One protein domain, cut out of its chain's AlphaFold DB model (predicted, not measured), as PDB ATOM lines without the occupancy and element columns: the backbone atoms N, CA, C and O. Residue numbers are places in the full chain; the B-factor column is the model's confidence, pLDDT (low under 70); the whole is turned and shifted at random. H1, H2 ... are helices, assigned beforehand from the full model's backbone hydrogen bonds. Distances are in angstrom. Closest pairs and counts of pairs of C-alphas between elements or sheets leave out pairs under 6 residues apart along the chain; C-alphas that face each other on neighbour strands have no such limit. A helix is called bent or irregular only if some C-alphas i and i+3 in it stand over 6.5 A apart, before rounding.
ATOM      1  N   SER A 113     336.074 188.617 382.410       85.19
ATOM      2  CA  SER A 113     337.422 189.190 382.501       85.19
ATOM      3  C   SER A 113     337.416 190.713 382.691       85.19
ATOM      4  O   SER A 113     338.322 191.263 383.311       85.19
ATOM      5  N   ASP A 114     336.391 191.400 382.186       90.88
ATOM      6  CA  ASP A 114     336.267 192.860 382.230       90.88
ATOM      7  C   ASP A 114     335.492 193.321 383.474       90.88
ATOM      8  O   ASP A 114     334.313 192.993 383.649       90.88
ATOM      9  N   GLN A 115     336.139 194.130 384.316       88.56
ATOM     10  CA  GLN A 115     335.522 194.727 385.505       88.56
ATOM     11  C   GLN A 115     334.288 195.569 385.173       88.56
ATOM     12  O   GLN A 115     333.319 195.554 385.931       88.56
ATOM     13  N   THR A 116     334.283 196.264 384.036       91.50
ATOM     14  CA  THR A 116     333.141 197.082 383.610       91.50
ATOM     15  C   THR A 116     331.913 196.205 383.422       91.50
ATOM     16  O   THR A 116     330.849 196.515 383.950       91.50
ATOM     17  N   LYS A 117     332.073 195.049 382.763       91.06
ATOM     18  CA  LYS A 117     330.990 194.074 382.580       91.06
ATOM     19  C   LYS A 117     330.510 193.490 383.902       91.06
ATOM     20  O   LYS A 117     329.303 193.352 384.075       91.06
ATOM     21  N   LYS A 118     331.418 193.200 384.844       93.25
ATOM     22  CA  LYS A 118     331.033 192.742 386.192       93.25
ATOM     23  C   LYS A 118     330.155 193.768 386.902       93.25
ATOM     24  O   LYS A 118     329.105 193.418 387.433       93.25
ATOM     25  N   ILE A 119     330.555 195.039 386.865       91.06
ATOM     26  CA  ILE A 119     329.802 196.139 387.479       91.06
ATOM     27  C   ILE A 119     328.441 196.311 386.799       91.06
ATOM     28  O   ILE A 119     327.434 196.423 387.493       91.06
ATOM     29  N   THR A 120     328.392 196.313 385.465       92.19
ATOM     30  CA  THR A 120     327.134 196.412 384.711       92.19
ATOM     31  C   THR A 120     326.197 195.255 385.048       92.19
ATOM     32  O   THR A 120     325.034 195.488 385.353       92.19
ATOM     33  N   TYR A 121     326.699 194.019 385.094       91.75
ATOM     34  CA  TYR A 121     325.893 192.860 385.474       91.75
ATOM     35  C   TYR A 121     325.323 192.994 386.891       91.75
ATOM     36  O   TYR A 121     324.124 192.809 387.090       91.75
ATOM     37  N   LEU A 122     326.151 193.365 387.874       90.31
ATOM     38  CA  LEU A 122     325.690 193.566 389.249       90.31
ATOM     39  C   LEU A 122     324.590 194.627 389.334       90.31
ATOM     40  O   LEU A 122     323.585 194.422 390.012       90.31
ATOM     41  N   LYS A 123     324.763 195.752 388.636       89.62
ATOM     42  CA  LYS A 123     323.775 196.833 388.624       89.62
ATOM     43  C   LYS A 123     322.475 196.402 387.956       89.62
ATOM     44  O   LYS A 123     321.419 196.501 388.575       89.62
ATOM     45  N   ASP A 124     322.561 195.884 386.740       89.44
ATOM     46  CA  ASP A 124     321.392 195.721 385.878       89.44
ATOM     47  C   ASP A 124     320.673 194.389 386.125       89.44
ATOM     48  O   ASP A 124     319.450 194.311 386.057       89.44
ATOM     49  N   SER A 125     321.416 193.323 386.427       86.75
ATOM     50  CA  SER A 125     320.849 191.972 386.561       86.75
ATOM     51  C   SER A 125     320.500 191.613 388.003       86.75
ATOM     52  O   SER A 125     319.544 190.871 388.230       86.75
ATOM     53  N   ILE A 126     321.247 192.140 388.979       87.88
ATOM     54  CA  ILE A 126     321.054 191.814 390.398       87.88
ATOM     55  C   ILE A 126     320.333 192.953 391.120       87.88
ATOM     56  O   ILE A 126     319.208 192.775 391.586       87.88
ATOM     57  N   ILE A 127     320.948 194.137 391.193       88.44
ATOM     58  CA  ILE A 127     320.427 195.260 391.983       88.44
ATOM     59  C   ILE A 127     319.093 195.754 391.417       88.44
ATOM     60  O   ILE A 127     318.122 195.837 392.167       88.44
ATOM     61  N   ALA A 128     319.011 196.033 390.113       87.00
ATOM     62  CA  ALA A 128     317.777 196.522 389.500       87.00
ATOM     63  C   ALA A 128     316.627 195.519 389.670       87.00
ATOM     64  O   ALA A 128     315.541 195.902 390.100       87.00
ATOM     65  N   LYS A 129     316.876 194.213 389.471       85.69
ATOM     66  CA  LYS A 129     315.872 193.164 389.721       85.69
ATOM     67  C   LYS A 129     315.353 193.216 391.163       85.69
ATOM     68  O   LYS A 129     314.142 193.200 391.378       85.69
ATOM     69  N   VAL A 130     316.237 193.333 392.153       84.88
ATOM     70  CA  VAL A 130     315.824 193.419 393.562       84.88
ATOM     71  C   VAL A 130     315.004 194.685 393.830       84.88
ATOM     72  O   VAL A 130     313.929 194.607 394.432       84.88
ATOM     73  N   LEU A 131     315.480 195.848 393.381       85.25
ATOM     74  CA  LEU A 131     314.845 197.140 393.658       85.25
ATOM     75  C   LEU A 131     313.502 197.308 392.944       85.25
ATOM     76  O   LEU A 131     312.571 197.840 393.545       85.25
ATOM     77  N   GLU A 132     313.399 196.865 391.692       82.50
ATOM     78  CA  GLU A 132     312.246 197.109 390.821       82.50
ATOM     79  C   GLU A 132     311.221 195.977 390.844       82.50
ATOM     80  O   GLU A 132     310.024 196.216 390.680       82.50
ATOM     81  N   VAL A 133     311.673 194.739 391.035       78.62
ATOM     82  CA  VAL A 133     310.804 193.563 390.972       78.62
ATOM     83  C   VAL A 133     310.503 193.080 392.376       78.62
ATOM     84  O   VAL A 133     309.341 193.077 392.786       78.62
ATOM     85  N   ASP A 134     311.524 192.693 393.130       78.25
ATOM     86  CA  ASP A 134     311.312 191.931 394.358       78.25
ATOM     87  C   ASP A 134     310.757 192.805 395.478       78.25
ATOM     88  O   ASP A 134     309.688 192.519 396.017       78.25
ATOM     89  N   ILE A 135     311.421 193.919 395.794       80.62
ATOM     90  CA  ILE A 135     310.980 194.825 396.862       80.62
ATOM     91  C   ILE A 135     309.619 195.438 396.514       80.62
ATOM     92  O   ILE A 135     308.742 195.533 397.377       80.62
ATOM     93  N   VAL A 136     309.397 195.807 395.250       79.56
ATOM     94  CA  VAL A 136     308.117 196.373 394.800       79.56
ATOM     95  C   VAL A 136     306.986 195.369 394.960       79.56
ATOM     96  O   VAL A 136     305.947 195.718 395.526       79.56
ATOM     97  N   LYS A 137     307.183 194.119 394.518       73.94
ATOM     98  CA  LYS A 137     306.189 193.048 394.671       73.94
ATOM     99  C   LYS A 137     305.928 192.726 396.139       73.94
ATOM    100  O   LYS A 137     304.769 192.568 396.519       73.94
ATOM    101  N   LEU A 138     306.976 192.659 396.961       71.44
ATOM    102  CA  LEU A 138     306.867 192.270 398.368       71.44
ATOM    103  C   LEU A 138     306.196 193.338 399.227       71.44
ATOM    104  O   LEU A 138     305.302 193.027 400.012       71.44
ATOM    105  N   TYR A 139     306.595 194.598 399.064       77.19
ATOM    106  CA  TYR A 139     306.157 195.695 399.928       77.19
ATOM    107  C   TYR A 139     305.104 196.601 399.286       77.19
ATOM    108  O   TYR A 139     304.678 197.577 399.905       77.19
ATOM    109  N   LYS A 140     304.654 196.289 398.062       77.94
ATOM    110  CA  LYS A 140     303.684 197.091 397.294       77.94
ATOM    111  C   LYS A 140     304.105 198.563 397.204       77.94
ATOM    112  O   LYS A 140     303.288 199.474 397.382       77.94
ATOM    113  N   LEU A 141     305.398 198.801 396.972       79.94
ATOM    114  CA  LEU A 141     305.944 200.154 396.883       79.94
ATOM    115  C   LEU A 141     305.317 200.902 395.704       79.94
ATOM    116  O   LEU A 141     305.365 200.453 394.566       79.94
ATOM    117  N   ARG A 142     304.747 202.077 395.987       77.75
ATOM    118  CA  ARG A 142     304.140 202.946 394.964       77.75
ATOM    119  C   ARG A 142     305.132 203.927 394.341       77.75
ATOM    120  O   ARG A 142     304.936 204.350 393.211       77.75
ATOM    121  N   LYS A 143     306.171 204.311 395.086       86.69
ATOM    122  CA  LYS A 143     307.179 205.306 394.688       86.69
ATOM    123  C   LYS A 143     308.530 204.632 394.453       86.69
ATOM    124  O   LYS A 143     309.477 204.853 395.200       86.69
ATOM    125  N   THR A 144     308.585 203.761 393.451       83.88
ATOM    126  CA  THR A 144     309.772 202.949 393.132       83.88
ATOM    127  C   THR A 144     310.981 203.820 392.801       83.88
ATOM    128  O   THR A 144     312.048 203.611 393.360       83.88
ATOM    129  N   TYR A 145     310.777 204.872 392.009       87.12
ATOM    130  CA  TYR A 145     311.825 205.823 391.637       87.12
ATOM    131  C   TYR A 145     312.447 206.553 392.841       87.12
ATOM    132  O   TYR A 145     313.666 206.641 392.957       87.12
ATOM    133  N   ASP A 146     311.624 207.051 393.773       88.62
ATOM    134  CA  ASP A 146     312.129 207.735 394.974       88.62
ATOM    135  C   ASP A 146     312.937 206.776 395.862       88.62
ATOM    136  O   ASP A 146     313.966 207.153 396.422       88.62
ATOM    137  N   PHE A 147     312.481 205.524 395.969       88.25
ATOM    138  CA  PHE A 147     313.180 204.477 396.706       88.25
ATOM    139  C   PHE A 147     314.520 204.116 396.059       88.25
ATOM    140  O   PHE A 147     315.532 204.041 396.752       88.25
ATOM    141  N   GLU A 148     314.550 203.956 394.739       87.88
ATOM    142  CA  GLU A 148     315.772 203.676 393.989       87.88
ATOM    143  C   GLU A 148     316.797 204.810 394.149       87.88
ATOM    144  O   GLU A 148     317.962 204.567 394.461       87.88
ATOM    145  N   ARG A 149     316.361 206.073 394.043       88.50
ATOM    146  CA  ARG A 149     317.231 207.234 394.294       88.50
ATOM    147  C   ARG A 149     317.779 207.248 395.710       88.50
ATOM    148  O   ARG A 149     318.955 207.555 395.897       88.50
ATOM    149  N   LEU A 150     316.945 206.933 396.699       88.81
ATOM    150  CA  LEU A 150     317.388 206.831 398.083       88.81
ATOM    151  C   LEU A 150     318.452 205.738 398.217       88.81
ATOM    152  O   LEU A 150     319.513 205.999 398.778       88.81
ATOM    153  N   PHE A 151     318.211 204.555 397.655       89.06
ATOM    154  CA  PHE A 151     319.154 203.442 397.679       89.06
ATOM    155  C   PHE A 151     320.513 203.831 397.077       89.06
ATOM    156  O   PHE A 151     321.540 203.695 397.744       89.06
ATOM    157  N   TRP A 152     320.524 204.420 395.877       87.94
ATOM    158  CA  TRP A 152     321.754 204.903 395.240       87.94
ATOM    159  C   TRP A 152     322.435 206.041 396.010       87.94
ATOM    160  O   TRP A 152     323.655 206.158 395.959       87.94
ATOM    161  N   SER A 153     321.682 206.863 396.749       88.00
ATOM    162  CA  SER A 153     322.251 207.919 397.600       88.00
ATOM    163  C   SER A 153     322.909 207.376 398.874       88.00
ATOM    164  O   SER A 153     323.865 207.963 399.382       88.00
ATOM    165  N   LEU A 154     322.411 206.250 399.390       88.12
ATOM    166  CA  LEU A 154     322.911 205.621 400.610       88.12
ATOM    167  C   LEU A 154     324.131 204.743 400.343       88.12
ATOM    168  O   LEU A 154     325.051 204.750 401.150       88.12
ATOM    169  N   LEU A 155     324.168 204.045 399.207       84.06
ATOM    170  CA  LEU A 155     325.226 203.099 398.831       84.06
ATOM    171  C   LEU A 155     326.668 203.611 399.033       84.06
ATOM    172  O   LEU A 155     327.459 202.906 399.654       84.06
ATOM    173  N   PRO A 156     327.038 204.829 398.585       81.44
ATOM    174  CA  PRO A 156     328.383 205.368 398.813       81.44
ATOM    175  C   PRO A 156     328.698 205.651 400.289       81.44
ATOM    176  O   PRO A 156     329.860 205.782 400.662       81.44
ATOM    177  N   ASN A 157     327.662 205.787 401.118       75.25
ATOM    178  CA  ASN A 157     327.743 206.166 402.525       75.25
ATOM    179  C   ASN A 157     327.592 204.964 403.475       75.25
ATOM    180  O   ASN A 157     327.763 205.112 404.686       75.25
ATOM    181  N   THR A 158     327.266 203.776 402.959       71.25
ATOM    182  CA  THR A 158     327.104 202.554 403.752       71.25
ATOM    183  C   THR A 158     328.417 201.778 403.830       71.25
ATOM    184  O   THR A 158     328.845 201.189 402.846       71.25
TER     185      THR A 158
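What this domain is: This is residues 113 to 158 of the 166 residues of the protein "AAA_14 domain-containing protein" of Candidatus Roizmanbacteria bacterium CG_4_8_14_3_um_filter_36_10 (UniProt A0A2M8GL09). A long helix, H1, and a shorter one, H2, make an open V: after a tight turn at the end of H1, H2 folds back and slants away from it. The first part of H1 and the last part of H2 stand free. The 46 printed residues hold two named helices, H1 then H2, and no named strand; the class is all helix. The whole is loose, with a radius of gyration of the C-alphas of 12.0 A, and elongated, spanning 38 by 23 by 14 A.

How they stand to each other: H1, residues 115 to 139, touches H2, residues 144 to 157, with residues 131 to 136 alone, and H2 touches H1 with residues 144 to 148 alone. Their closest C-alphas, of Leu 131 and Glu 148, are 6.6 A apart. They run opposite ways at a steep tilt of 49 degrees. O i to N i+4 pairs are within hydrogen-bond range in 16 of 21 for H1 and 8 of 10 for H2.

Where its parts are: H1 measures 32.7 A from C-alpha 115 at (335.522, 194.727, 385.505) to C-alpha 139. H2 measures 20.5 A and ends at C-alpha 157, (327.743, 206.166, 402.525). Both are only just irregular: C-alphas 132 and 135 are 6.6 A apart, C-alphas 153 and 156 6.8 A.

The domain as a whole: The two C-alphas farthest apart, of Ser 113 and Arg 142, are 38.1 A apart. The printed part has no cut, and no printed residue is under 70 in pLDDT.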